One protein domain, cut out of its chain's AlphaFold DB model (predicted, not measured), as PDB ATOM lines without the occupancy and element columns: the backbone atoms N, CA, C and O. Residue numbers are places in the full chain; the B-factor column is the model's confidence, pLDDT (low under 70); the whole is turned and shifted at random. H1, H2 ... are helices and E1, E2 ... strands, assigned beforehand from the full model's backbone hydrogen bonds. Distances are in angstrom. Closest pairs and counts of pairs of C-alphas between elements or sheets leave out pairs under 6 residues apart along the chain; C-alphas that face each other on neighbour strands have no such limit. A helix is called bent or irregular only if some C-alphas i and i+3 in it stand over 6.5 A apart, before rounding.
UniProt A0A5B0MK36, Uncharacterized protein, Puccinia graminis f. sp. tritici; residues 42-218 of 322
ATOM      1  N   ALA A  42      27.268  20.792  54.465       91.75
ATOM      2  CA  ALA A  42      28.528  21.530  54.569       91.75
ATOM      3  C   ALA A  42      28.703  22.532  53.413       91.75
ATOM      4  O   ALA A  42      29.120  23.674  53.631       91.75
ATOM      5  N   THR A  43      28.340  22.128  52.192       90.94
ATOM      6  CA  THR A  43      28.360  23.000  51.013       90.94
ATOM      7  C   THR A  43      27.365  24.149  51.167       90.94
ATOM      8  O   THR A  43      27.749  25.305  51.000       90.94
ATOM      9  N   ASN A  44      26.125  23.862  51.570       90.12
ATOM     10  CA  ASN A  44      25.089  24.868  51.802       90.12
ATOM     11  C   ASN A  44      25.497  25.862  52.893       90.12
ATOM     12  O   ASN A  44      25.332  27.066  52.713       90.12
ATOM     13  N   LYS A  45      26.116  25.394  53.986       92.12
ATOM     14  CA  LYS A  45      26.640  26.262  55.051       92.12
ATOM     15  C   LYS A  45      27.729  27.203  54.534       92.12
ATOM     16  O   LYS A  45      27.731  28.386  54.873       92.12
ATOM     17  N   ARG A  46      28.641  26.706  53.690       91.62
ATOM     18  CA  ARG A  46      29.681  27.532  53.053       91.62
ATOM     19  C   ARG A  46      29.070  28.602  52.149       91.62
ATOM     20  O   ARG A  46      29.487  29.753  52.225       91.62
ATOM     21  N   ILE A  47      28.088  28.221  51.330       90.56
ATOM     22  CA  ILE A  47      27.363  29.143  50.450       90.56
ATOM     23  C   ILE A  47      26.637  30.194  51.301       90.56
ATOM     24  O   ILE A  47      26.885  31.378  51.127       90.56
ATOM     25  N   SER A  48      25.862  29.792  52.314       91.88
ATOM     26  CA  SER A  48      25.175  30.714  53.235       91.88
ATOM     27  C   SER A  48      26.125  31.736  53.868       91.88
ATOM     28  O   SER A  48      25.844  32.932  53.859       91.88
ATOM     29  N   LYS A  49      27.298  31.301  54.349       93.25
ATOM     30  CA  LYS A  49      28.307  32.215  54.908       93.25
ATOM     31  C   LYS A  49      28.924  33.155  53.876       93.25
ATOM     32  O   LYS A  49      29.330  34.257  54.235       93.25
ATOM     33  N   ASN A  50      29.021  32.751  52.614       91.81
ATOM     34  CA  ASN A  50      29.437  33.656  51.548       91.81
ATOM     35  C   ASN A  50      28.364  34.717  51.263       91.81
ATOM     36  O   ASN A  50      28.708  35.894  51.209       91.81
ATOM     37  N   ARG A  51      27.082  34.329  51.220       92.56
ATOM     38  CA  ARG A  51      25.953  35.267  51.086       92.56
ATOM     39  C   ARG A  51      25.928  36.306  52.202       92.56
ATOM     40  O   ARG A  51      25.768  37.487  51.927       92.56
ATOM     41  N   GLU A  52      26.126  35.876  53.452       94.75
ATOM     42  CA  GLU A  52      26.226  36.781  54.606       94.75
ATOM     43  C   GLU A  52      27.346  37.812  54.423       94.75
ATOM     44  O   GLU A  52      27.119  39.002  54.610       94.75
ATOM     45  N   ARG A  53      28.538  37.378  53.992       93.12
ATOM     46  CA  ARG A  53      29.677  38.280  53.753       93.12
ATOM     47  C   ARG A  53      29.411  39.268  52.623       93.12
ATOM     48  O   ARG A  53      29.762  40.435  52.765       93.12
ATOM     49  N   LEU A  54      28.822  38.805  51.516       93.00
ATOM     50  CA  LEU A  54      28.469  39.665  50.386       93.00
ATOM     51  C   LEU A  54      27.452  40.726  50.820       93.00
ATOM     52  O   LEU A  54      27.681  41.914  50.605       93.00
ATOM     53  N   ARG A  55      26.397  40.298  51.522       95.31
ATOM     54  CA  ARG A  55      25.394  41.177  52.130       95.31
ATOM     55  C   ARG A  55      26.034  42.231  53.023       95.31
ATOM     56  O   ARG A  55      25.758  43.416  52.860       95.31
ATOM     57  N   ASP A  56      26.873  41.810  53.964       95.62
ATOM     58  CA  ASP A  56      27.479  42.713  54.942       95.62
ATOM     59  C   ASP A  56      28.395  43.736  54.257       95.62
ATOM     60  O   ASP A  56      28.304  44.924  54.557       95.62
ATOM     61  N   ALA A  57      29.192  43.307  53.272       93.69
ATOM     62  CA  ALA A  57      30.052  44.192  52.492       93.69
ATOM     63  C   ALA A  57      29.251  45.211  51.662       93.69
ATOM     64  O   ALA A  57      29.558  46.404  51.682       93.69
ATOM     65  N   GLN A  58      28.207  44.764  50.957       95.25
ATOM     66  CA  GLN A  58      27.334  45.636  50.166       95.25
ATOM     67  C   GLN A  58      26.580  46.640  51.051       95.25
ATOM     68  O   GLN A  58      26.523  47.835  50.746       95.25
ATOM     69  N   LYS A  59      26.050  46.183  52.191       97.06
ATOM     70  CA  LYS A  59      25.382  47.032  53.183       97.06
ATOM     71  C   LYS A  59      26.334  48.068  53.778       97.06
ATOM     72  O   LYS A  59      25.987  49.247  53.840       97.06
ATOM     73  N   GLU A  60      27.519  47.653  54.221       96.19
ATOM     74  CA  GLU A  60      28.521  48.553  54.795       96.19
ATOM     75  C   GLU A  60      28.937  49.617  53.776       96.19
ATOM     76  O   GLU A  60      28.940  50.810  54.090       96.19
ATOM     77  N   PHE A  61      29.182  49.211  52.527       94.38
ATOM     78  CA  PHE A  61      29.482  50.135  51.439       94.38
ATOM     79  C   PHE A  61      28.364  51.167  51.235       94.38
ATOM     80  O   PHE A  61      28.647  52.363  51.120       94.38
ATOM     81  N   ALA A  62      27.100  50.736  51.236       95.50
ATOM     82  CA  ALA A  62      25.955  51.629  51.084       95.50
ATOM     83  C   ALA A  62      25.840  52.649  52.231       95.50
ATOM     84  O   ALA A  62      25.618  53.841  51.989       95.50
ATOM     85  N   ILE A  63      26.058  52.206  53.475       96.12
ATOM     86  CA  ILE A  63      26.048  53.068  54.666       96.12
ATOM     87  C   ILE A  63      27.184  54.098  54.594       96.12
ATOM     88  O   ILE A  63      26.940  55.299  54.749       96.12
ATOM     89  N   LEU A  64      28.414  53.658  54.308       94.69
ATOM     90  CA  LEU A  64      29.587  54.532  54.204       94.69
ATOM     91  C   LEU A  64      29.416  55.595  53.108       94.69
ATOM     92  O   LEU A  64      29.795  56.756  53.294       94.69
ATOM     93  N   ASN A  65      28.785  55.228  51.990       91.69
ATOM     94  CA  ASN A  65      28.514  56.135  50.875       91.69
ATOM     95  C   ASN A  65      27.233  56.972  51.033       91.69
ATOM     96  O   ASN A  65      26.956  57.825  50.183       91.69
ATOM     97  N   LYS A  66      26.499  56.814  52.145       92.88
ATOM     98  CA  LYS A  66      25.260  57.548  52.455       92.88
ATOM     99  C   LYS A  66      24.197  57.376  51.369       92.88
ATOM    100  O   LYS A  66      23.610  58.360  50.897       92.88
ATOM    101  N   PHE A  67      24.003  56.138  50.932       93.44
ATOM    102  CA  PHE A  67      22.905  55.792  50.037       93.44
ATOM    103  C   PHE A  67      21.548  55.914  50.753       93.44
ATOM    104  O   PHE A  67      21.506  55.927  51.987       93.44
ATOM    105  N   PRO A  68      20.443  56.075  50.001       94.88
ATOM    106  CA  PRO A  68      19.098  56.127  50.569       94.88
ATOM    107  C   PRO A  68      18.787  54.932  51.479       94.88
ATOM    108  O   PRO A  68      19.205  53.811  51.190       94.88
ATOM    109  N   GLN A  69      18.019  55.164  52.550       94.88
ATOM    110  CA  GLN A  69      17.711  54.128  53.545       94.88
ATOM    111  C   GLN A  69      16.994  52.926  52.916       94.88
ATOM    112  O   GLN A  69      17.395  51.797  53.169       94.88
ATOM    113  N   ARG A  70      16.055  53.166  51.991       95.69
ATOM    114  CA  ARG A  70      15.397  52.119  51.190       95.69
ATOM    115  C   ARG A  70      16.359  51.125  50.523       95.69
ATOM    116  O   ARG A  70      16.079  49.932  50.495       95.69
ATOM    117  N   TYR A  71      17.521  51.577  50.040       96.50
ATOM    118  CA  TYR A  71      18.537  50.676  49.483       96.50
ATOM    119  C   TYR A  71      19.235  49.875  50.583       96.50
ATOM    120  O   TYR A  71      19.442  48.675  50.435       96.50
ATOM    121  N   VAL A  72      19.573  50.515  51.704       96.75
ATOM    122  CA  VAL A  72      20.202  49.850  52.856       96.75
ATOM    123  C   VAL A  72      19.289  48.769  53.443       96.75
ATOM    124  O   VAL A  72      19.786  47.717  53.852       96.75
ATOM    125  N   ASP A  73      17.977  48.992  53.463       96.62
ATOM    126  CA  ASP A  73      16.997  48.035  53.982       96.62
ATOM    127  C   ASP A  73      16.922  46.778  53.102       96.62
ATOM    128  O   ASP A  73      17.018  45.664  53.621       96.62
ATOM    129  N   ILE A  74      16.886  46.943  51.773       97.19
ATOM    130  CA  ILE A  74      16.964  45.824  50.816       97.19
ATOM    131  C   ILE A  74      18.283  45.068  50.985       97.19
ATOM    132  O   ILE A  74      18.289  43.851  51.175       97.19
ATOM    133  N   LEU A  75      19.409  45.788  50.994       97.06
ATOM    134  CA  LEU A  75      20.742  45.193  51.130       97.06
ATOM    135  C   LEU A  75      20.957  44.520  52.489       97.06
ATOM    136  O   LEU A  75      21.816  43.653  52.604       97.06
ATOM    137  N   SER A  76      20.180  44.869  53.515       96.56
ATOM    138  CA  SER A  76      20.245  44.218  54.826       96.56
ATOM    139  C   SER A  76      19.614  42.827  54.839       96.56
ATOM    140  O   SER A  76      19.913  42.038  55.737       96.56
ATOM    141  N   HIS A  77      18.758  42.499  53.873       96.25
ATOM    142  CA  HIS A  77      18.060  41.223  53.852       96.25
ATOM    143  C   HIS A  77      18.880  40.164  53.109       96.25
ATOM    144  O   HIS A  77      19.169  40.318  51.930       96.25
ATOM    145  N   ILE A  78      19.212  39.034  53.748       94.25
ATOM    146  CA  ILE A  78      20.048  37.988  53.117       94.25
ATOM    147  C   ILE A  78      19.422  37.410  51.836       94.25
ATOM    148  O   ILE A  78      20.126  37.131  50.872       94.25
ATOM    149  N   GLY A  79      18.091  37.301  51.803       93.56
ATOM    150  CA  GLY A  79      17.322  36.904  50.619       93.56
ATOM    151  C   GLY A  79      17.416  37.864  49.424       93.56
ATOM    152  O   GLY A  79      17.009  37.483  48.337       93.56
ATOM    153  N   ALA A  80      17.970  39.070  49.571       93.88
ATOM    154  CA  ALA A  80      18.231  39.949  48.430       93.88
ATOM    155  C   ALA A  80      19.530  39.591  47.675       93.88
ATOM    156  O   ALA A  80      19.778  40.110  46.592       93.88
ATOM    157  N   HIS A  81      20.356  38.695  48.235       93.00
ATOM    158  CA  HIS A  81      21.698  38.385  47.729       93.00
ATOM    159  C   HIS A  81      21.765  37.002  47.090       93.00
ATOM    160  O   HIS A  81      21.224  36.029  47.627       93.00
ATOM    161  N   SER A  82      22.487  36.903  45.971       88.00
ATOM    162  CA  SER A  82      22.753  35.635  45.276       88.00
ATOM    163  C   SER A  82      23.627  34.679  46.097       88.00
ATOM    164  O   SER A  82      24.209  35.083  47.096       88.00
ATOM    165  N   ASP A  83      23.758  33.426  45.647       84.94
ATOM    166  CA  ASP A  83      24.497  32.347  46.326       84.94
ATOM    167  C   ASP A  83      25.983  32.641  46.590       84.94
ATOM    168  O   ASP A  83      26.549  32.061  47.514       84.94
ATOM    169  N   ASP A  84      26.630  33.487  45.787       82.94
ATOM    170  CA  ASP A  84      28.082  33.722  45.850       82.94
ATOM    171  C   ASP A  84      28.895  32.400  45.821       82.94
ATOM    172  O   ASP A  84      29.717  32.084  46.697       82.94
ATOM    173  N   LYS A  85      28.600  31.542  44.827       85.56
ATOM    174  CA  LYS A  85      29.234  30.220  44.693       85.56
ATOM    175  C   LYS A  85      30.593  30.360  44.009       85.56
ATOM    176  O   LYS A  85      30.663  30.780  42.862       85.56
ATOM    177  N   HIS A  86      31.656  29.936  44.687       86.81
ATOM    178  CA  HIS A  86      33.007  29.910  44.115       86.81
ATOM    179  C   HIS A  86      33.137  28.829  43.032       86.81
ATOM    180  O   HIS A  86      32.741  27.678  43.248       86.81
ATOM    181  N   ASP A  87      33.675  29.224  41.883       85.44
ATOM    182  CA  ASP A  87      34.089  28.366  40.780       85.44
ATOM    183  C   ASP A  87      35.618  28.235  40.805       85.44
ATOM    184  O   ASP A  87      36.351  29.175  40.497       85.44
ATOM    185  N   GLU A  88      36.102  27.054  41.190       85.31
ATOM    186  CA  GLU A  88      37.533  26.771  41.324       85.31
ATOM    187  C   GLU A  88      38.273  26.801  39.980       85.31
ATOM    188  O   GLU A  88      39.469  27.082  39.961       85.31
ATOM    189  N   ARG A  89      37.587  26.538  38.857       85.94
ATOM    190  CA  ARG A  89      38.229  26.458  37.535       85.94
ATOM    191  C   ARG A  89      38.610  27.833  37.015       85.94
ATOM    192  O   ARG A  89      39.702  28.004  36.485       85.94
ATOM    193  N   LYS A  90      37.707  28.799  37.178       84.06
ATOM    194  CA  LYS A  90      37.913  30.187  36.744       84.06
ATOM    195  C   LYS A  90      38.376  31.110  37.869       84.06
ATOM    196  O   LYS A  90      38.751  32.245  37.609       84.06
ATOM    197  N   ASN A  91      38.392  30.614  39.107       86.12
ATOM    198  CA  ASN A  91      38.705  31.378  40.313       86.12
ATOM    199  C   ASN A  91      37.829  32.637  40.466       86.12
ATOM    200  O   ASN A  91      38.298  33.706  40.860       86.12
ATOM    201  N   VAL A  92      36.539  32.496  40.162       89.19
ATOM    202  CA  VAL A  92      35.540  33.567  40.265       89.19
ATOM    203  C   VAL A  92      34.375  33.121  41.124       89.19
ATOM    204  O   VAL A  92      34.176  31.936  41.393       89.19
ATOM    205  N   TYR A  93      33.590  34.084  41.571       89.50
ATOM    206  CA  TYR A  93      32.354  33.833  42.279       89.50
ATOM    207  C   TYR A  93      31.168  34.037  41.337       89.50
ATOM    208  O   TYR A  93      30.970  35.106  40.762       89.50
ATOM    209  N   LYS A  94      30.382  32.978  41.159       90.44
ATOM    210  CA  LYS A  94      29.237  32.921  40.254       90.44
ATOM    211  C   LYS A  94      28.046  33.630  40.880       90.44
ATOM    212  O   LYS A  94      27.522  33.169  41.901       90.44
ATOM    213  N   ILE A  95      27.577  34.695  40.232       88.50
ATOM    214  CA  ILE A  95      26.292  35.292  40.592       88.50
ATOM    215  C   ILE A  95      25.184  34.503  39.915       88.50
ATOM    216  O   ILE A  95      25.083  34.456  38.692       88.50
ATOM    217  N   LYS A  96      24.351  33.886  40.739       90.88
ATOM    218  CA  LYS A  96      23.178  33.152  40.287       90.88
ATOM    219  C   LYS A  96      21.932  34.021  40.308       90.88
ATOM    220  O   LYS A  96      21.822  34.933  41.125       90.88
ATOM    221  N   THR A  97      20.989  33.682  39.444       89.44
ATOM    222  CA  THR A  97      19.718  34.384  39.302       89.44
ATOM    223  C   THR A  97      18.751  33.945  40.398       89.44
ATOM    224  O   THR A  97      18.539  32.750  40.618       89.44
ATOM    225  N   LEU A  98      18.175  34.921  41.096       92.75
ATOM    226  CA  LEU A  98      17.075  34.718  42.033       92.75
ATOM    227  C   LEU A  98      15.768  34.781  41.238       92.75
ATOM    228  O   LEU A  98      15.468  35.819  40.662       92.75
ATOM    229  N   VAL A  99      15.003  33.690  41.209       91.94
ATOM    230  CA  VAL A  99      13.786  33.566  40.376       91.94
ATOM    231  C   VAL A  99      12.697  34.582  40.709       91.94
ATOM    232  O   VAL A  99      11.883  34.908  39.860       91.94
ATOM    233  N   TYR A 100      12.683  35.071  41.946       94.69
ATOM    234  CA  TYR A 100      11.706  36.039  42.430       94.69
ATOM    235  C   TYR A 100      12.152  37.489  42.253       94.69
ATOM    236  O   TYR A 100      11.384  38.380  42.581       94.69
ATOM    237  N   CYS A 101      13.397  37.743  41.848       94.88
ATOM    238  CA  CYS A 101      13.972  39.084  41.803       94.88
ATOM    239  C   CYS A 101      13.707  39.723  40.439       94.88
ATOM    240  O   CYS A 101      14.006  39.112  39.414       94.88
ATOM    241  N   SER A 102      13.205  40.956  40.422       95.12
ATOM    242  CA  SER A 102      12.935  41.672  39.176       95.12
ATOM    243  C   SER A 102      14.222  41.926  38.385       95.12
ATOM    244  O   SER A 102      15.327  42.043  38.938       95.12
ATOM    245  N   LYS A 103      14.091  42.080  37.062       92.38
ATOM    246  CA  LYS A 103      15.206  42.517  36.202       92.38
ATOM    247  C   LYS A 103      15.791  43.846  36.699       92.38
ATOM    248  O   LYS A 103      17.009  44.001  36.753       92.38
ATOM    249  N   ASN A 104      14.937  44.774  37.135       94.69
ATOM    250  CA  ASN A 104      15.355  46.086  37.626       94.69
ATOM    251  C   ASN A 104      16.134  45.995  38.954       94.69
ATOM    252  O   ASN A 104      17.191  46.610  39.104       94.69
ATOM    253  N   ALA A 105      15.686  45.156  39.891       95.31
ATOM    254  CA  ALA A 105      16.423  44.871  41.120       95.31
ATOM    255  C   ALA A 105      17.776  44.200  40.827       95.31
ATOM    256  O   ALA A 105      18.797  44.562  41.417       95.31
ATOM    257  N   SER A 106      17.816  43.283  39.857       92.25
ATOM    258  CA  SER A 106      19.066  42.676  39.392       92.25
ATOM    259  C   SER A 106      20.028  43.733  38.836       92.25
ATOM    260  O   SER A 106      21.185  43.763  39.261       92.25
ATOM    261  N   LYS A 107      19.559  44.661  37.982       91.81
ATOM    262  CA  LYS A 107      20.351  45.811  37.496       91.81
ATOM    263  C   LYS A 107      20.898  46.659  38.643       91.81
ATOM    264  O   LYS A 107      22.078  47.009  38.627       91.81
ATOM    265  N   PHE A 108      20.087  46.947  39.662       95.00
ATOM    266  CA  PHE A 108      20.530  47.703  40.835       95.00
ATOM    267  C   PHE A 108      21.690  47.015  41.575       95.00
ATOM    268  O   PHE A 108      22.707  47.655  41.852       95.00
ATOM    269  N   ILE A 109      21.568  45.716  41.875       93.31
ATOM    270  CA  ILE A 109      22.630  44.962  42.565       93.31
ATOM    271  C   ILE A 109      23.915  44.952  41.722       93.31
ATOM    272  O   ILE A 109      25.009  45.082  42.269       93.31
ATOM    273  N   ARG A 110      23.807  44.905  40.386       89.19
ATOM    274  CA  ARG A 110      24.975  45.045  39.493       89.19
ATOM    275  C   ARG A 110      25.615  46.415  39.557       89.19
ATOM    276  O   ARG A 110      26.832  46.500  39.691       89.19
ATOM    277  N   ALA A 111      24.815  47.473  39.481       91.38
ATOM    278  CA  ALA A 111      25.316  48.834  39.599       91.38
ATOM    279  C   ALA A 111      26.072  49.026  40.925       91.38
ATOM    280  O   ALA A 111      27.110  49.690  40.964       91.38
ATOM    281  N   LEU A 112      25.602  48.382  42.000       93.50
ATOM    282  CA  LEU A 112      26.280  48.371  43.293       93.50
ATOM    283  C   LEU A 112      27.619  47.627  43.245       93.50
ATOM    284  O   LEU A 112      28.623  48.185  43.686       93.50
ATOM    285  N   ASP A 113      27.656  46.416  42.687       91.44
ATOM    286  CA  ASP A 113      28.894  45.639  42.535       91.44
ATOM    287  C   ASP A 113      29.941  46.403  41.706       91.44
ATOM    288  O   ASP A 113      31.116  46.457  42.078       91.44
ATOM    289  N   ILE A 114      29.517  47.068  40.625       90.06
ATOM    290  CA  ILE A 114      30.374  47.923  39.790       90.06
ATOM    291  C   ILE A 114      30.886  49.123  40.594       90.06
ATOM    292  O   ILE A 114      32.079  49.430  40.564       90.06
ATOM    293  N   ALA A 115      30.018  49.797  41.353       91.38
ATOM    294  CA  ALA A 115      30.426  50.906  42.213       91.38
ATOM    295  C   ALA A 115      31.445  50.459  43.277       91.38
ATOM    296  O   ALA A 115      32.414  51.177  43.543       91.38
ATOM    297  N   MET A 116      31.268  49.266  43.851       91.69
ATOM    298  CA  MET A 116      32.199  48.667  44.809       91.69
ATOM    299  C   MET A 116      33.533  48.292  44.162       91.69
ATOM    300  O   MET A 116      34.582  48.585  44.737       91.69
ATOM    301  N   LYS A 117      33.515  47.703  42.961       90.75
ATOM    302  CA  LYS A 117      34.716  47.417  42.164       90.75
ATOM    303  C   LYS A 117      35.502  48.697  41.890       90.75
ATOM    304  O   LYS A 117      36.668  48.781  42.267       90.75
ATOM    305  N   ASN A 118      34.842  49.714  41.341       89.88
ATOM    306  CA  ASN A 118      35.458  51.002  41.027       89.88
ATOM    307  C   ASN A 118      36.054  51.666  42.277       89.88
ATOM    308  O   ASN A 118      37.136  52.242  42.216       89.88
ATOM    309  N   ALA A 119      35.376  51.580  43.426       89.75
ATOM    310  CA  ALA A 119      35.900  52.097  44.687       89.75
ATOM    311  C   ALA A 119      37.121  51.306  45.183       89.75
ATOM    312  O   ALA A 119      38.086  51.909  45.651       89.75
ATOM    313  N   ALA A 120      37.102  49.976  45.060       88.88
ATOM    314  CA  ALA A 120      38.223  49.121  45.433       88.88
ATOM    315  C   ALA A 120      39.448  49.364  44.541       88.88
ATOM    316  O   ALA A 120      40.562  49.364  45.044       88.88
ATOM    317  N   GLU A 121      39.273  49.641  43.249       88.50
ATOM    318  CA  GLU A 121      40.381  49.981  42.343       88.50
ATOM    319  C   GLU A 121      41.133  51.254  42.758       88.50
ATOM    320  O   GLU A 121      42.333  51.366  42.509       88.50
ATOM    321  N   GLN A 122      40.462  52.187  43.443       87.25
ATOM    322  CA  GLN A 122      41.097  53.395  43.982       87.25
ATOM    323  C   GLN A 122      41.884  53.142  45.284       87.25
ATOM    324  O   GLN A 122      42.688  53.989  45.673       87.25
ATOM    325  N   ASP A 123      41.683  51.999  45.953       85.75
ATOM    326  CA  ASP A 123      42.407  51.593  47.163       85.75
ATOM    327  C   ASP A 123      43.142  50.251  46.947       85.75
ATOM    328  O   ASP A 123      42.534  49.179  47.041       85.75
ATOM    329  N   PRO A 124      44.475  50.269  46.742       79.19
ATOM    330  CA  PRO A 124      45.265  49.060  46.495       79.19
ATOM    331  C   PRO A 124      45.098  47.959  47.554       79.19
ATOM    332  O   PRO A 124      45.169  46.774  47.227       79.19
ATOM    333  N   SER A 125      44.863  48.331  48.818       80.00
ATOM    334  CA  SER A 125      44.684  47.383  49.928       80.00
ATOM    335  C   SER A 125      43.340  46.654  49.848       80.00
ATOM    336  O   SER A 125      43.252  45.454  50.127       80.00
ATOM    337  N   SER A 126      42.294  47.378  49.444       76.06
ATOM    338  CA  SER A 126      40.949  46.838  49.246       76.06
ATOM    339  C   SER A 126      40.885  45.952  48.000       76.06
ATOM    340  O   SER A 126      40.355  44.840  48.058       76.06
ATOM    341  N   ASN A 127      41.515  46.380  46.898       78.06
ATOM    342  CA  ASN A 127      41.513  45.645  45.631       78.06
ATOM    343  C   ASN A 127      42.065  44.216  45.777       78.06
ATOM    344  O   ASN A 127      41.457  43.263  45.299       78.06
ATOM    345  N   GLN A 128      43.163  44.041  46.524       73.06
ATOM    346  CA  GLN A 128      43.792  42.729  46.723       73.06
ATOM    347  C   GLN A 128      42.884  41.712  47.443       73.06
ATOM    348  O   GLN A 128      43.073  40.505  47.306       73.06
ATOM    349  N   LYS A 129      41.917  42.187  48.235       77.00
ATOM    350  CA  LYS A 129      41.016  41.345  49.034       77.00
ATOM    351  C   LYS A 129      39.646  41.155  48.379       77.00
ATOM    352  O   LYS A 129      38.823  40.421  48.931       77.00
ATOM    353  N   ARG A 130      39.382  41.813  47.243       85.31
ATOM    354  CA  ARG A 130      38.092  41.738  46.552       85.31
ATOM    355  C   ARG A 130      37.890  40.345  45.960       85.31
ATOM    356  O   ARG A 130      38.803  39.745  45.398       85.31
ATOM    357  N   ARG A 131      36.658  39.854  46.054       87.88
ATOM    358  CA  ARG A 131      36.191  38.702  45.285       87.88
ATOM    359  C   ARG A 131      35.743  39.168  43.907       87.88
ATOM    360  O   ARG A 131      34.952  40.102  43.810       87.88
ATOM    361  N   VAL A 132      36.251  38.520  42.865       86.88
ATOM    362  CA  VAL A 132      35.805  38.762  41.491       86.88
ATOM    363  C   VAL A 132      34.491  38.021  41.293       86.88
ATOM    364  O   VAL A 132      34.462  36.791  41.393       86.88
ATOM    365  N   HIS A 133      33.416  38.762  41.040       89.00
ATOM    366  CA  HIS A 133      32.099  38.185  40.794       89.00
ATOM    367  C   HIS A 133      31.771  38.264  39.303       89.00
ATOM    368  O   HIS A 133      31.811  39.341  38.716       89.00
ATOM    369  N   GLN A 134      31.414  37.138  38.691       89.69
ATOM    370  CA  GLN A 134      31.039  37.095  37.279       89.69
ATOM    371  C   GLN A 134      29.644  36.516  37.059       89.69
ATOM    372  O   GLN A 134      29.202  35.582  37.743       89.69
ATOM    373  N   LEU A 135      28.940  37.108  36.094       88.56
ATOM    374  CA  LEU A 135      27.623  36.670  35.666       88.56
ATOM    375  C   LEU A 135      27.777  35.625  34.552       88.56
ATOM    376  O   LEU A 135      28.472  35.883  33.573       88.56
ATOM    377  N   PRO A 136      27.149  34.452  34.678       88.31
ATOM    378  CA  PRO A 136      27.118  33.466  33.605       88.31
ATOM    379  C   PRO A 136      26.352  33.988  32.389       88.31
ATOM    380  O   PRO A 136      25.317  34.631  32.558       88.31
ATOM    381  N   ARG A 137      26.795  33.637  31.178       87.69
ATOM    382  CA  ARG A 137      26.072  33.974  29.939       87.69
ATOM    383  C   ARG A 137      24.693  33.325  29.868       87.69
ATOM    384  O   ARG A 137      23.753  33.922  29.361       87.69
ATOM    385  N   GLN A 138      24.575  32.114  30.407       86.75
ATOM    386  CA  GLN A 138      23.295  31.442  30.613       86.75
ATOM    387  C   GLN A 138      22.892  31.559  32.086       86.75
ATOM    388  O   GLN A 138      23.629  31.051  32.941       86.75
ATOM    389  N   PRO A 139      21.753  32.198  32.411       86.50
ATOM    390  CA  PRO A 139      21.278  32.335  33.781       86.50
ATOM    391  C   PRO A 139      21.261  31.001  34.527       86.50
ATOM    392  O   PRO A 139      20.638  30.034  34.099       86.50
ATOM    393  N   VAL A 140      21.932  30.953  35.677       89.75
ATOM    394  CA  VAL A 140      21.909  29.782  36.559       89.75
ATOM    395  C   VAL A 140      21.085  30.111  37.786       89.75
ATOM    396  O   VAL A 140      21.431  31.026  38.533       89.75
ATOM    397  N   ILE A 141      20.029  29.338  38.011       90.50
ATOM    398  CA  ILE A 141      19.096  29.538  39.119       90.50
ATOM    399  C   ILE A 141      19.789  29.286  40.469       90.50
ATOM    400  O   ILE A 141      20.571  28.342  40.649       90.50
ATOM    401  N   SER A 142      19.523  30.174  41.425       91.00
ATOM    402  CA  SER A 142      19.946  30.064  42.821       91.00
ATOM    403  C   SER A 142      19.403  28.796  43.483       91.00
ATOM    404  O   SER A 142      18.281  28.373  43.229       91.00
ATOM    405  N   THR A 143      20.184  28.201  44.389       89.44
ATOM    406  CA  THR A 143      19.668  27.112  45.237       89.44
ATOM    407  C   THR A 143      18.721  27.608  46.331       89.44
ATOM    408  O   THR A 143      18.061  26.796  46.970       89.44
ATOM    409  N   PHE A 144      18.678  28.917  46.592       87.56
ATOM    410  CA  PHE A 144      17.782  29.527  47.568       87.56
ATOM    411  C   PHE A 144      16.572  30.115  46.847       87.56
ATOM    412  O   PHE A 144      16.625  31.208  46.293       87.56
ATOM    413  N   THR A 145      15.472  29.375  46.877       90.25
ATOM    414  CA  THR A 145      14.218  29.739  46.204       90.25
ATOM    415  C   THR A 145      13.268  30.542  47.092       90.25
ATOM    416  O   THR A 145      12.338  31.166  46.592       90.25
ATOM    417  N   ALA A 146      13.501  30.557  48.409       92.44
ATOM    418  CA  ALA A 146      12.662  31.275  49.359       92.44
ATOM    419  C   ALA A 146      12.838  32.793  49.218       92.44
ATOM    420  O   ALA A 146      13.903  33.340  49.525       92.44
ATOM    421  N   ALA A 147      11.770  33.463  48.786       94.56
ATOM    422  CA  ALA A 147      11.745  34.906  48.635       94.56
ATOM    423  C   ALA A 147      11.814  35.620  50.002       94.56
ATOM    424  O   ALA A 147      11.212  35.160  50.982       94.56
ATOM    425  N   PRO A 148      12.543  36.747  50.092       95.88
ATOM    426  CA  PRO A 148      12.535  37.594  51.278       95.88
ATOM    427  C   PRO A 148      11.124  38.133  51.540       95.88
ATOM    428  O   PRO A 148      10.324  38.225  50.620       95.88
ATOM    429  N   LYS A 149      10.804  38.481  52.790       96.06
ATOM    430  CA  LYS A 149       9.513  39.100  53.136       96.06
ATOM    431  C   LYS A 149       9.705  40.589  53.404       96.06
ATOM    432  O   LYS A 149      10.748  41.000  53.906       96.06
ATOM    433  N   ARG A 150       8.659  41.372  53.147       95.31
ATOM    434  CA  ARG A 150       8.553  42.817  53.387       95.31
ATOM    435  C   ARG A 150       9.589  43.671  52.653       95.31
ATOM    436  O   ARG A 150       9.859  44.788  53.084       95.31
ATOM    437  N   LEU A 151      10.174  43.170  51.563       96.94
ATOM    438  CA  LEU A 151      10.876  44.046  50.625       96.94
ATOM    439  C   LEU A 151       9.872  44.811  49.747       96.94
ATOM    440  O   LEU A 151       8.770  44.299  49.542       96.94
ATOM    441  N   PRO A 152      10.239  45.997  49.234       97.62
ATOM    442  CA  PRO A 152       9.422  46.783  48.304       97.62
ATOM    443  C   PRO A 152       8.924  45.970  47.104       97.62
ATOM    444  O   PRO A 152       9.620  45.067  46.643       97.62
ATOM    445  N   ILE A 153       7.723  46.271  46.606       97.44
ATOM    446  CA  ILE A 153       7.074  45.478  45.545       97.44
ATOM    447  C   ILE A 153       7.917  45.390  44.264       97.44
ATOM    448  O   ILE A 153       8.032  44.316  43.683       97.44
ATOM    449  N   ASP A 154       8.607  46.474  43.902       96.88
ATOM    450  CA  ASP A 154       9.474  46.588  42.723       96.88
ATOM    451  C   ASP A 154      10.784  45.778  42.820       96.88
ATOM    452  O   ASP A 154      11.543  45.671  41.849       96.88
ATOM    453  N   PHE A 155      11.052  45.164  43.978       97.75
ATOM    454  CA  PHE A 155      12.087  44.144  44.116       97.75
ATOM    455  C   PHE A 155      11.704  42.826  43.446       97.75
ATOM    456  O   PHE A 155      12.588  42.124  42.951       97.75
ATOM    457  N   TYR A 156      10.419  42.473  43.440       97.56
ATOM    458  CA  TYR A 156       9.982  41.167  42.966       97.56
ATOM    459  C   TYR A 156       9.667  41.187  41.484       97.56
ATOM    460  O   TYR A 156       9.174  42.180  40.972       97.56
ATOM    461  N   ASP A 157       9.924  40.095  40.789       95.94
ATOM    462  CA  ASP A 157       9.526  39.960  39.394       95.94
ATOM    463  C   ASP A 157       7.981  39.936  39.260       95.94
ATOM    464  O   ASP A 157       7.334  39.211  40.026       95.94
ATOM    465  N   PRO A 158       7.369  40.728  38.353       96.19
ATOM    466  CA  PRO A 158       5.915  40.750  38.173       96.19
ATOM    467  C   PRO A 158       5.336  39.383  37.799       96.19
ATOM    468  O   PRO A 158       4.363  38.942  38.414       96.19
ATOM    469  N   SER A 159       5.965  38.664  36.864       95.44
ATOM    470  CA  SER A 159       5.505  37.337  36.447       95.44
ATOM    471  C   SER A 159       5.602  36.334  37.603       95.44
ATOM    472  O   SER A 159       4.709  35.510  37.801       95.44
ATOM    473  N   TRP A 160       6.655  36.417  38.422       96.00
ATOM    474  CA  TRP A 160       6.760  35.634  39.656       96.00
ATOM    475  C   TRP A 160       5.678  36.002  40.685       96.00
ATOM    476  O   TRP A 160       5.098  35.111  41.307       96.00
ATOM    477  N   TYR A 161       5.371  37.290  40.856       96.62
ATOM    478  CA  TYR A 161       4.342  37.768  41.784       96.62
ATOM    479  C   TYR A 161       2.938  37.263  41.415       96.62
ATOM    480  O   TYR A 161       2.184  36.836  42.295       96.62
ATOM    481  N   HIS A 162       2.592  37.254  40.126       96.38
ATOM    482  CA  HIS A 162       1.291  36.768  39.647       96.38
ATOM    483  C   HIS A 162       1.093  35.263  39.844       96.38
ATOM    484  O   HIS A 162      -0.035  34.811  40.019       96.38
ATOM    485  N   LYS A 163       2.184  34.491  39.910       96.25
ATOM    486  CA  LYS A 163       2.151  33.051  40.222       96.25
ATOM    487  C   LYS A 163       1.907  32.758  41.709       96.25
ATOM    488  O   LYS A 163       1.649  31.611  42.073       96.25
ATOM    489  N   LEU A 164       1.996  33.760  42.588       95.69
ATOM    490  CA  LEU A 164       1.742  33.584  44.017       95.69
ATOM    491  C   LEU A 164       0.248  33.456  44.319       95.69
ATOM    492  O   LEU A 164      -0.593  34.136  43.737       95.69
ATOM    493  N   VAL A 165      -0.087  32.675  45.350       96.19
ATOM    494  CA  VAL A 165      -1.462  32.661  45.869       96.19
ATOM    495  C   VAL A 165      -1.817  34.016  46.510       96.19
ATOM    496  O   VAL A 165      -0.946  34.657  47.109       96.19
ATOM    497  N   PRO A 166      -3.096  34.442  46.524       94.69
ATOM    498  CA  PRO A 166      -3.486  35.765  47.033       94.69
ATOM    499  C   PRO A 166      -3.060  36.062  48.481       94.69
ATOM    500  O   PRO A 166      -2.831  37.210  48.855       94.69
ATOM    501  N   ALA A 167      -2.940  35.035  49.329       95.38
ATOM    502  CA  ALA A 167      -2.432  35.199  50.692       95.38
ATOM    503  C   ALA A 167      -0.931  35.554  50.716       95.38
ATOM    504  O   ALA A 167      -0.491  36.360  51.539       95.38
ATOM    505  N   GLN A 168      -0.143  34.992  49.797       95.94
ATOM    506  CA  GLN A 168       1.288  35.258  49.655       95.94
ATOM    507  C   GLN A 168       1.542  36.626  49.020       95.94
ATOM    508  O   GLN A 168       2.382  37.370  49.521       95.94
ATOM    509  N   GLN A 169       0.742  37.014  48.023       95.44
ATOM    510  CA  GLN A 169       0.784  38.354  47.418       95.44
ATOM    511  C   GLN A 169       0.615  39.487  48.443       95.44
ATOM    512  O   GLN A 169       1.161  40.570  48.258       95.44
ATOM    513  N   LYS A 170      -0.102  39.233  49.547       92.69
ATOM    514  CA  LYS A 170      -0.314  40.189  50.650       92.69
ATOM    515  C   LYS A 170       0.735  40.125  51.760       92.69
ATOM    516  O   LYS A 170       0.805  41.040  52.575       92.69
ATOM    517  N   THR A 171       1.474  39.022  51.877       94.69
ATOM    518  CA  THR A 171       2.353  38.766  53.034       94.69
ATOM    519  C   THR A 171       3.837  38.766  52.693       94.69
ATOM    520  O   THR A 171       4.654  38.990  53.590       94.69
ATOM    521  N   ILE A 172       4.195  38.508  51.432       95.75
ATOM    522  CA  ILE A 172       5.583  38.476  50.976       95.75
ATOM    523  C   ILE A 172       6.078  39.887  50.621       95.75
ATOM    524  O   ILE A 172       6.985  40.344  51.311       95.75
ATOM    525  N   PRO A 173       5.532  40.612  49.629       96.69
ATOM    526  CA  PRO A 173       5.996  41.964  49.325       96.69
ATOM    527  C   PRO A 173       5.416  43.034  50.260       96.69
ATOM    528  O   PRO A 173       4.345  42.874  50.842       96.69
ATOM    529  N   ASP A 174       6.120  44.159  50.363       96.00
ATOM    530  CA  ASP A 174       5.580  45.427  50.847       96.00
ATOM    531  C   ASP A 174       4.877  46.151  49.690       96.00
ATOM    532  O   ASP A 174       5.506  46.789  48.847       96.00
ATOM    533  N   THR A 175       3.548  46.057  49.669       94.12
ATOM    534  CA  THR A 175       2.672  46.687  48.670       94.12
ATOM    535  C   THR A 175       2.341  48.143  49.007       94.12
ATOM    536  O   THR A 175       1.266  48.631  48.659       94.12
ATOM    537  N   HIS A 176       3.199  48.844  49.748       93.75
ATOM    538  CA  HIS A 176       3.027  50.267  50.051       93.75
ATOM    539  C   HIS A 176       4.240  51.113  49.679       93.75
ATOM    540  O   HIS A 176       4.151  52.340  49.727       93.75
ATOM    541  N   ASN A 177       5.363  50.487  49.326       96.00
ATOM    542  CA  ASN A 177       6.602  51.179  49.008       96.00
ATOM    543  C   ASN A 177       7.252  50.610  47.749       96.00
ATOM    544  O   ASN A 177       7.186  49.412  47.484       96.00
ATOM    545  N   VAL A 178       7.931  51.495  47.024       96.88
ATOM    546  CA  VAL A 178       8.838  51.166  45.918       96.88
ATOM    547  C   VAL A 178      10.205  51.769  46.218       96.88
ATOM    548  O   VAL A 178      10.291  52.795  46.907       96.88
ATOM    549  N   ALA A 179      11.277  51.140  45.746       96.88
ATOM    550  CA  ALA A 179      12.633  51.529  46.107       96.88
ATOM    551  C   ALA A 179      13.503  52.014  44.951       96.88
ATOM    552  O   ALA A 179      14.276  52.962  45.142       96.88
ATOM    553  N   PHE A 180      13.412  51.370  43.794       96.94
ATOM    554  CA  PHE A 180      14.297  51.577  42.660       96.94
ATOM    555  C   PHE A 180      13.786  52.674  41.737       96.94
ATOM    556  O   PHE A 180      12.595  52.962  41.652       96.94
ATOM    557  N   LEU A 181      14.716  53.319  41.033       96.12
ATOM    558  CA  LEU A 181      14.347  54.139  39.881       96.12
ATOM    559  C   LEU A 181      13.719  53.232  38.807       96.12
ATOM    560  O   LEU A 181      14.105  52.064  38.736       96.12
ATOM    561  N   PRO A 182      12.823  53.752  37.942       94.56
ATOM    562  CA  PRO A 182      12.269  52.981  36.824       94.56
ATOM    563  C   PRO A 182      13.341  52.292  35.979       94.56
ATOM    564  O   PRO A 182      13.164  51.160  35.549       94.56
ATOM    565  N   ASP A 183      14.484  52.959  35.827       92.69
ATOM    566  CA  ASP A 183      15.707  52.380  35.298       92.69
ATOM    567  C   ASP A 183      16.799  52.396  36.377       92.69
ATOM    568  O   ASP A 183      17.408  53.431  36.680       92.69
ATOM    569  N   ALA A 184      17.057  51.236  36.979       93.00
ATOM    570  CA  ALA A 184      18.065  51.090  38.017       93.00
ATOM    571  C   ALA A 184      19.501  51.312  37.519       93.00
ATOM    572  O   ALA A 184      20.370  51.563  38.355       93.00
ATOM    573  N   SER A 185      19.770  51.293  36.206       85.94
ATOM    574  CA  SER A 185      21.106  51.611  35.672       85.94
ATOM    575  C   SER A 185      21.526  53.061  35.958       85.94
ATOM    576  O   SER A 185      22.713  53.375  36.037       85.94
ATOM    577  N   GLN A 186      20.550  53.941  36.199       89.94
ATOM    578  CA  GLN A 186      20.766  55.338  36.585       89.94
ATOM    579  C   GLN A 186      21.009  55.512  38.089       89.94
ATOM    580  O   GLN A 186      21.256  56.631  38.556       89.94
ATOM    581  N   SER A 187      20.924  54.422  38.856       91.94
ATOM    582  CA  SER A 187      21.176  54.437  40.291       91.94
ATOM    583  C   SER A 187      22.671  54.439  40.594       91.94
ATOM    584  O   SER A 187      23.487  53.929  39.831       91.94
ATOM    585  N   LEU A 188      23.042  54.972  41.761       90.88
ATOM    586  CA  LEU A 188      24.402  54.884  42.315       90.88
ATOM    587  C   LEU A 188      25.483  55.587  41.471       90.88
ATOM    588  O   LEU A 188      26.681  55.402  41.701       90.88
ATOM    589  N   LEU A 189      25.075  56.457  40.543       88.50
ATOM    590  CA  LEU A 189      25.996  57.273  39.760       88.50
ATOM    591  C   LEU A 189      26.828  58.209  40.661       88.50
ATOM    592  O   LEU A 189      26.380  58.627  41.741       88.50
ATOM    593  N   PRO A 190      28.038  58.615  40.220       85.44
ATOM    594  CA  PRO A 190      28.888  59.528  40.975       85.44
ATOM    595  C   PRO A 190      28.146  60.801  41.393       85.44
ATOM    596  O   PRO A 190      27.301  61.310  40.664       85.44
ATOM    597  N   LYS A 191      28.512  61.401  42.533       83.06
ATOM    598  CA  LYS A 191      27.777  62.531  43.155       83.06
ATOM    599  C   LYS A 191      27.389  63.683  42.211       83.06
ATOM    600  O   LYS A 191      26.397  64.355  42.480       83.06
ATOM    601  N   LYS A 192      28.176  63.940  41.158       85.12
ATOM    602  CA  LYS A 192      27.921  64.990  40.154       85.12
ATOM    603  C   LYS A 192      26.839  64.616  39.130       85.12
ATOM    604  O   LYS A 192      26.213  65.513  38.586       85.12
ATOM    605  N   GLN A 193      26.654  63.325  38.875       88.12
ATOM    606  CA  GLN A 193      25.711  62.745  37.913       88.12
ATOM    607  C   GLN A 193      24.561  61.997  38.602       88.12
ATOM    608  O   GLN A 193      23.672  61.495  37.929       88.12
ATOM    609  N   ARG A 194      24.575  61.918  39.938       89.56
ATOM    610  CA  ARG A 194      23.562  61.207  40.715       89.56
ATOM    611  C   ARG A 194      22.167  61.723  40.398       89.56
ATOM    612  O   ARG A 194      21.926  62.933  40.487       89.56
ATOM    613  N   HIS A 195      21.259  60.795  40.117       92.94
ATOM    614  CA  HIS A 195      19.876  61.113  39.825       92.94
ATOM    615  C   HIS A 195      19.266  61.948  40.970       92.94
ATOM    616  O   HIS A 195      19.445  61.611  42.151       92.94
ATOM    617  N   PRO A 196      18.583  63.073  40.675       92.94
ATOM    618  CA  PRO A 196      18.090  63.980  41.710       92.94
ATOM    619  C   PRO A 196      17.103  63.289  42.652       92.94
ATOM    620  O   PRO A 196      17.108  63.577  43.851       92.94
ATOM    621  N   ASP A 197      16.326  62.335  42.137       94.88
ATOM    622  CA  ASP A 197      15.286  61.678  42.922       94.88
ATOM    623  C   ASP A 197      15.810  60.666  43.933       94.88
ATOM    624  O   ASP A 197      15.107  60.338  44.885       94.88
ATOM    625  N   GLU A 198      17.068  60.232  43.826       92.56
ATOM    626  CA  GLU A 198      17.661  59.420  44.888       92.56
ATOM    627  C   GLU A 198      17.670  60.165  46.229       92.56
ATOM    628  O   GLU A 198      17.588  59.548  47.286       92.56
ATOM    629  N   LYS A 199      17.722  61.503  46.205       91.81
ATOM    630  CA  LYS A 199      17.686  62.347  47.410       91.81
ATOM    631  C   LYS A 199      16.288  62.495  48.009       91.81
ATOM    632  O   LYS A 199      16.178  63.079  49.087       91.81
ATOM    633  N   LEU A 200      15.240  62.042  47.323       95.25
ATOM    634  CA  LEU A 200      13.887  62.103  47.860       95.25
ATOM    635  C   LEU A 200      13.771  61.219  49.098       95.25
ATOM    636  O   LEU A 200      14.394  60.158  49.197       95.25
ATOM    637  N   THR A 201      12.930  61.667  50.029       95.88
ATOM    638  CA  THR A 201      12.457  60.815  51.119       95.88
ATOM    639  C   THR A 201      11.664  59.654  50.542       95.88
ATOM    640  O   THR A 201      11.001  59.827  49.519       95.88
ATOM    641  N   ASP A 202      11.673  58.505  51.213       94.94
ATOM    642  CA  ASP A 202      11.038  57.289  50.692       94.94
ATOM    643  C   ASP A 202       9.556  57.517  50.369       94.94
ATOM    644  O   ASP A 202       9.116  57.234  49.266       94.94
ATOM    645  N   ARG A 203       8.811  58.226  51.229       95.75
ATOM    646  CA  ARG A 203       7.420  58.624  50.940       95.75
ATOM    647  C   ARG A 203       7.265  59.452  49.657       95.75
ATOM    648  O   ARG A 203       6.283  59.297  48.935       95.75
ATOM    649  N   SER A 204       8.180  60.389  49.403       97.25
ATOM    650  CA  SER A 204       8.113  61.240  48.205       97.25
ATOM    651  C   SER A 204       8.533  60.479  46.954       97.25
ATOM    652  O   SER A 204       7.974  60.729  45.891       97.25
ATOM    653  N   PHE A 205       9.499  59.571  47.103       97.31
ATOM    654  CA  PHE A 205       9.956  58.666  46.061       97.31
ATOM    655  C   PHE A 205       8.835  57.712  45.651       97.31
ATOM    656  O   PHE A 205       8.440  57.721  44.489       97.31
ATOM    657  N   THR A 206       8.245  57.007  46.623       96.75
ATOM    658  CA  THR A 206       7.106  56.114  46.418       96.75
ATOM    659  C   THR A 206       5.989  56.841  45.697       96.75
ATOM    660  O   THR A 206       5.609  56.436  44.615       96.75
ATOM    661  N   ARG A 207       5.530  57.991  46.204       97.00
ATOM    662  CA  ARG A 207       4.453  58.751  45.549       97.00
ATOM    663  C   ARG A 207       4.770  59.153  44.102       97.00
ATOM    664  O   ARG A 207       3.849  59.323  43.321       97.00
ATOM    665  N   LYS A 208       6.042  59.380  43.762       97.56
ATOM    666  CA  LYS A 208       6.442  59.788  42.408       97.56
ATOM    667  C   LYS A 208       6.421  58.620  41.423       97.56
ATOM    668  O   LYS A 208       6.087  58.832  40.265       97.56
ATOM    669  N   TYR A 209       6.822  57.438  41.881       97.06
ATOM    670  CA  TYR A 209       7.052  56.277  41.021       97.06
ATOM    671  C   TYR A 209       6.036  55.152  41.202       97.06
ATOM    672  O   TYR A 209       6.099  54.189  40.449       97.06
ATOM    673  N   TRP A 210       5.108  55.282  42.156       96.06
ATOM    674  CA  TRP A 210       4.089  54.281  42.469       96.06
ATOM    675  C   TRP A 210       3.371  53.827  41.208       96.06
ATOM    676  O   TRP A 210       3.502  52.667  40.846       96.06
ATOM    677  N   ASP A 211       2.717  54.750  40.500       94.44
ATOM    678  CA  ASP A 211       1.834  54.373  39.398       94.44
ATOM    679  C   ASP A 211       2.572  53.627  38.278       94.44
ATOM    680  O   ASP A 211       2.070  52.640  37.760       94.44
ATOM    681  N   ILE A 212       3.806  54.048  37.980       94.25
ATOM    682  CA  ILE A 212       4.652  53.452  36.936       94.25
ATOM    683  C   ILE A 212       5.154  52.065  37.354       94.25
ATOM    684  O   ILE A 212       5.203  51.144  36.548       94.25
ATOM    685  N   LEU A 213       5.589  51.919  38.607       94.75
ATOM    686  CA  LEU A 213       6.249  50.698  39.068       94.75
ATOM    687  C   LEU A 213       5.266  49.619  39.512       94.75
ATOM    688  O   LEU A 213       5.640  48.454  39.522       94.75
ATOM    689  N   VAL A 214       4.039  49.976  39.893       95.19
ATOM    690  CA  VAL A 214       3.046  49.009  40.388       95.19
ATOM    691  C   VAL A 214       2.038  48.562  39.334       95.19
ATOM    692  O   VAL A 214       1.340  47.572  39.561       95.19
ATOM    693  N   GLU A 215       1.984  49.244  38.187       94.56
ATOM    694  CA  GLU A 215       1.158  48.868  37.033       94.56
ATOM    695  C   GLU A 215       1.343  47.390  36.634       94.56
ATOM    696  O   GLU A 215       0.332  46.685  36.582       94.56
ATOM    697  N   PRO A 216       2.576  46.846  36.497       94.81
ATOM    698  CA  PRO A 216       2.773  45.440  36.122       94.81
ATOM    699  C   PRO A 216       2.213  44.429  37.131       94.81
ATOM    700  O   PRO A 216       2.011  43.265  36.800       94.81
ATOM    701  N   TYR A 217       1.957  44.849  38.372       95.12
ATOM    702  CA  TYR A 217       1.449  43.988  39.441       95.12
ATOM    703  C   TYR A 217      -0.081  44.044  39.565       95.12
ATOM    704  O   TYR A 217      -0.639  43.351  40.413       95.12
ATOM    705  N   GLY A 218      -0.768  44.872  38.765       92.50
ATOM    706  CA  GLY A 218      -2.223  45.041  38.848       92.50
ATOM    707  C   GLY A 218      -2.694  45.680  40.162       92.50
ATOM    708  O   GLY A 218      -3.806  45.421  40.614       92.50
TER     709      GLY A 218
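AT A GLANCE: This is residues 42 to 218 of the 322 residues of an uncharacterized protein of Puccinia graminis f. sp. tritici (UniProt A0A5B0MK36). Two long helices cross at one side of this domain: H1 runs along it, H3 crosses H1's residues 58 to 61 with its own residues 112 to 116, and H2 folds back along H1's second half. The other side is built of the kinked helix H8, the short H5 and H6 and long winding links, while a small strand hairpin, E1 and E2, sits by H1's first half. The printed part has 177 residues with eight named helices and two named strands, in the order H1 H2 E1 E2 H3 H4 H5 H6 H7 H8; the sheet, E1 - E2, is antiparallel and the class is mostly helix. The whole is compact, with a radius of gyration of the C-alphas of 16.4 A, and spans 44 by 41 by 25 A.

HOW THE PARTS SIT: Begin at the sheet, where E1, residues 85 to 87, and E2, residues 92 to 94, form an antiparallel hairpin. Look there for N 87 and O 92, 2.8 A apart, and N 94 and O 85, 2.8 A apart, both within hydrogen-bond range. Residues 93 to 94 of E2 also pair, parallel, with residues 133 to 134, a stretch too short to be named. Next find H1, residues 42 to 64; its closest C-alpha to E1 is that of Ile 47, 6.1 A from that of Lys 85, and it is apart from E2. With residues 55 to 63 alone H1 touches H2, residues 69 to 76, in a helical hairpin with a shallow tilt of 20 degrees, opposite ways; the closest C-alphas, of Lys 59 and Leu 75, are 5.4 A apart. H3, residues 103 to 121, touches H1 about perpendicular, at 74 degrees, and the closest C-alphas, of Phe 61 and Met 116, are 7.3 A apart. H2 and H3 are apart. H4, residues 124 to 127, and H3 touch only at the corner, where the C-alphas of Ala 120 and Asn 127 are closest, at 4.8 A. Now go to H8, residues 202 to 217: it is close to H2 but not clearly touching, the closest C-alphas being those of Arg 70 and Asp 202, 6.8 A apart. With residues 216 to 217 alone H8 touches H5, residues 158 to 162; the closest C-alphas, of Pro 158 and Tyr 217, are 5.7 A apart. H6, residues 166 to 171, is close to H5 but not clearly touching, with the C-alphas of Tyr 161 and Gln 169 closest, at 6.7 A. H7, residues 196 to 199, is close to H8 but not clearly touching, with the C-alphas of Asp 197 and Phe 205 closest, at 6.9 A. Every O i to N i+4 pair is within hydrogen-bond range in H1, H2, H3, H5 and H6, against 8 of 12 in H8; H4 and H7 are too short for such a pair.

IN THESE COORDINATES: Find C-alpha 42 at (28.528, 21.530, 54.569); from there H1 runs 33.0 A to C-alpha 64. H2 measures 10.3 A. H3 starts at C-alpha 103, at (15.206, 42.517, 36.202), and measures 27.0 A. H8 measures 19.9 A and ends at C-alpha 217, at (1.449, 43.988, 39.441); it has a kink of 65 degrees near residue 209 and is irregular, with C-alphas 208 and 211 7.7 A apart.

THE WHOLE: The two C-alphas farthest apart, those of Pro 124 and Pro 166, are 50.5 A apart. The printed part has no cut. The links H4 to H5, residues 128 to 157, and H6 to H7, residues 172 to 195, are long. The mean pLDDT of the printed part is 92.2, no printed residue is under 70, and H4 has a mean of 78.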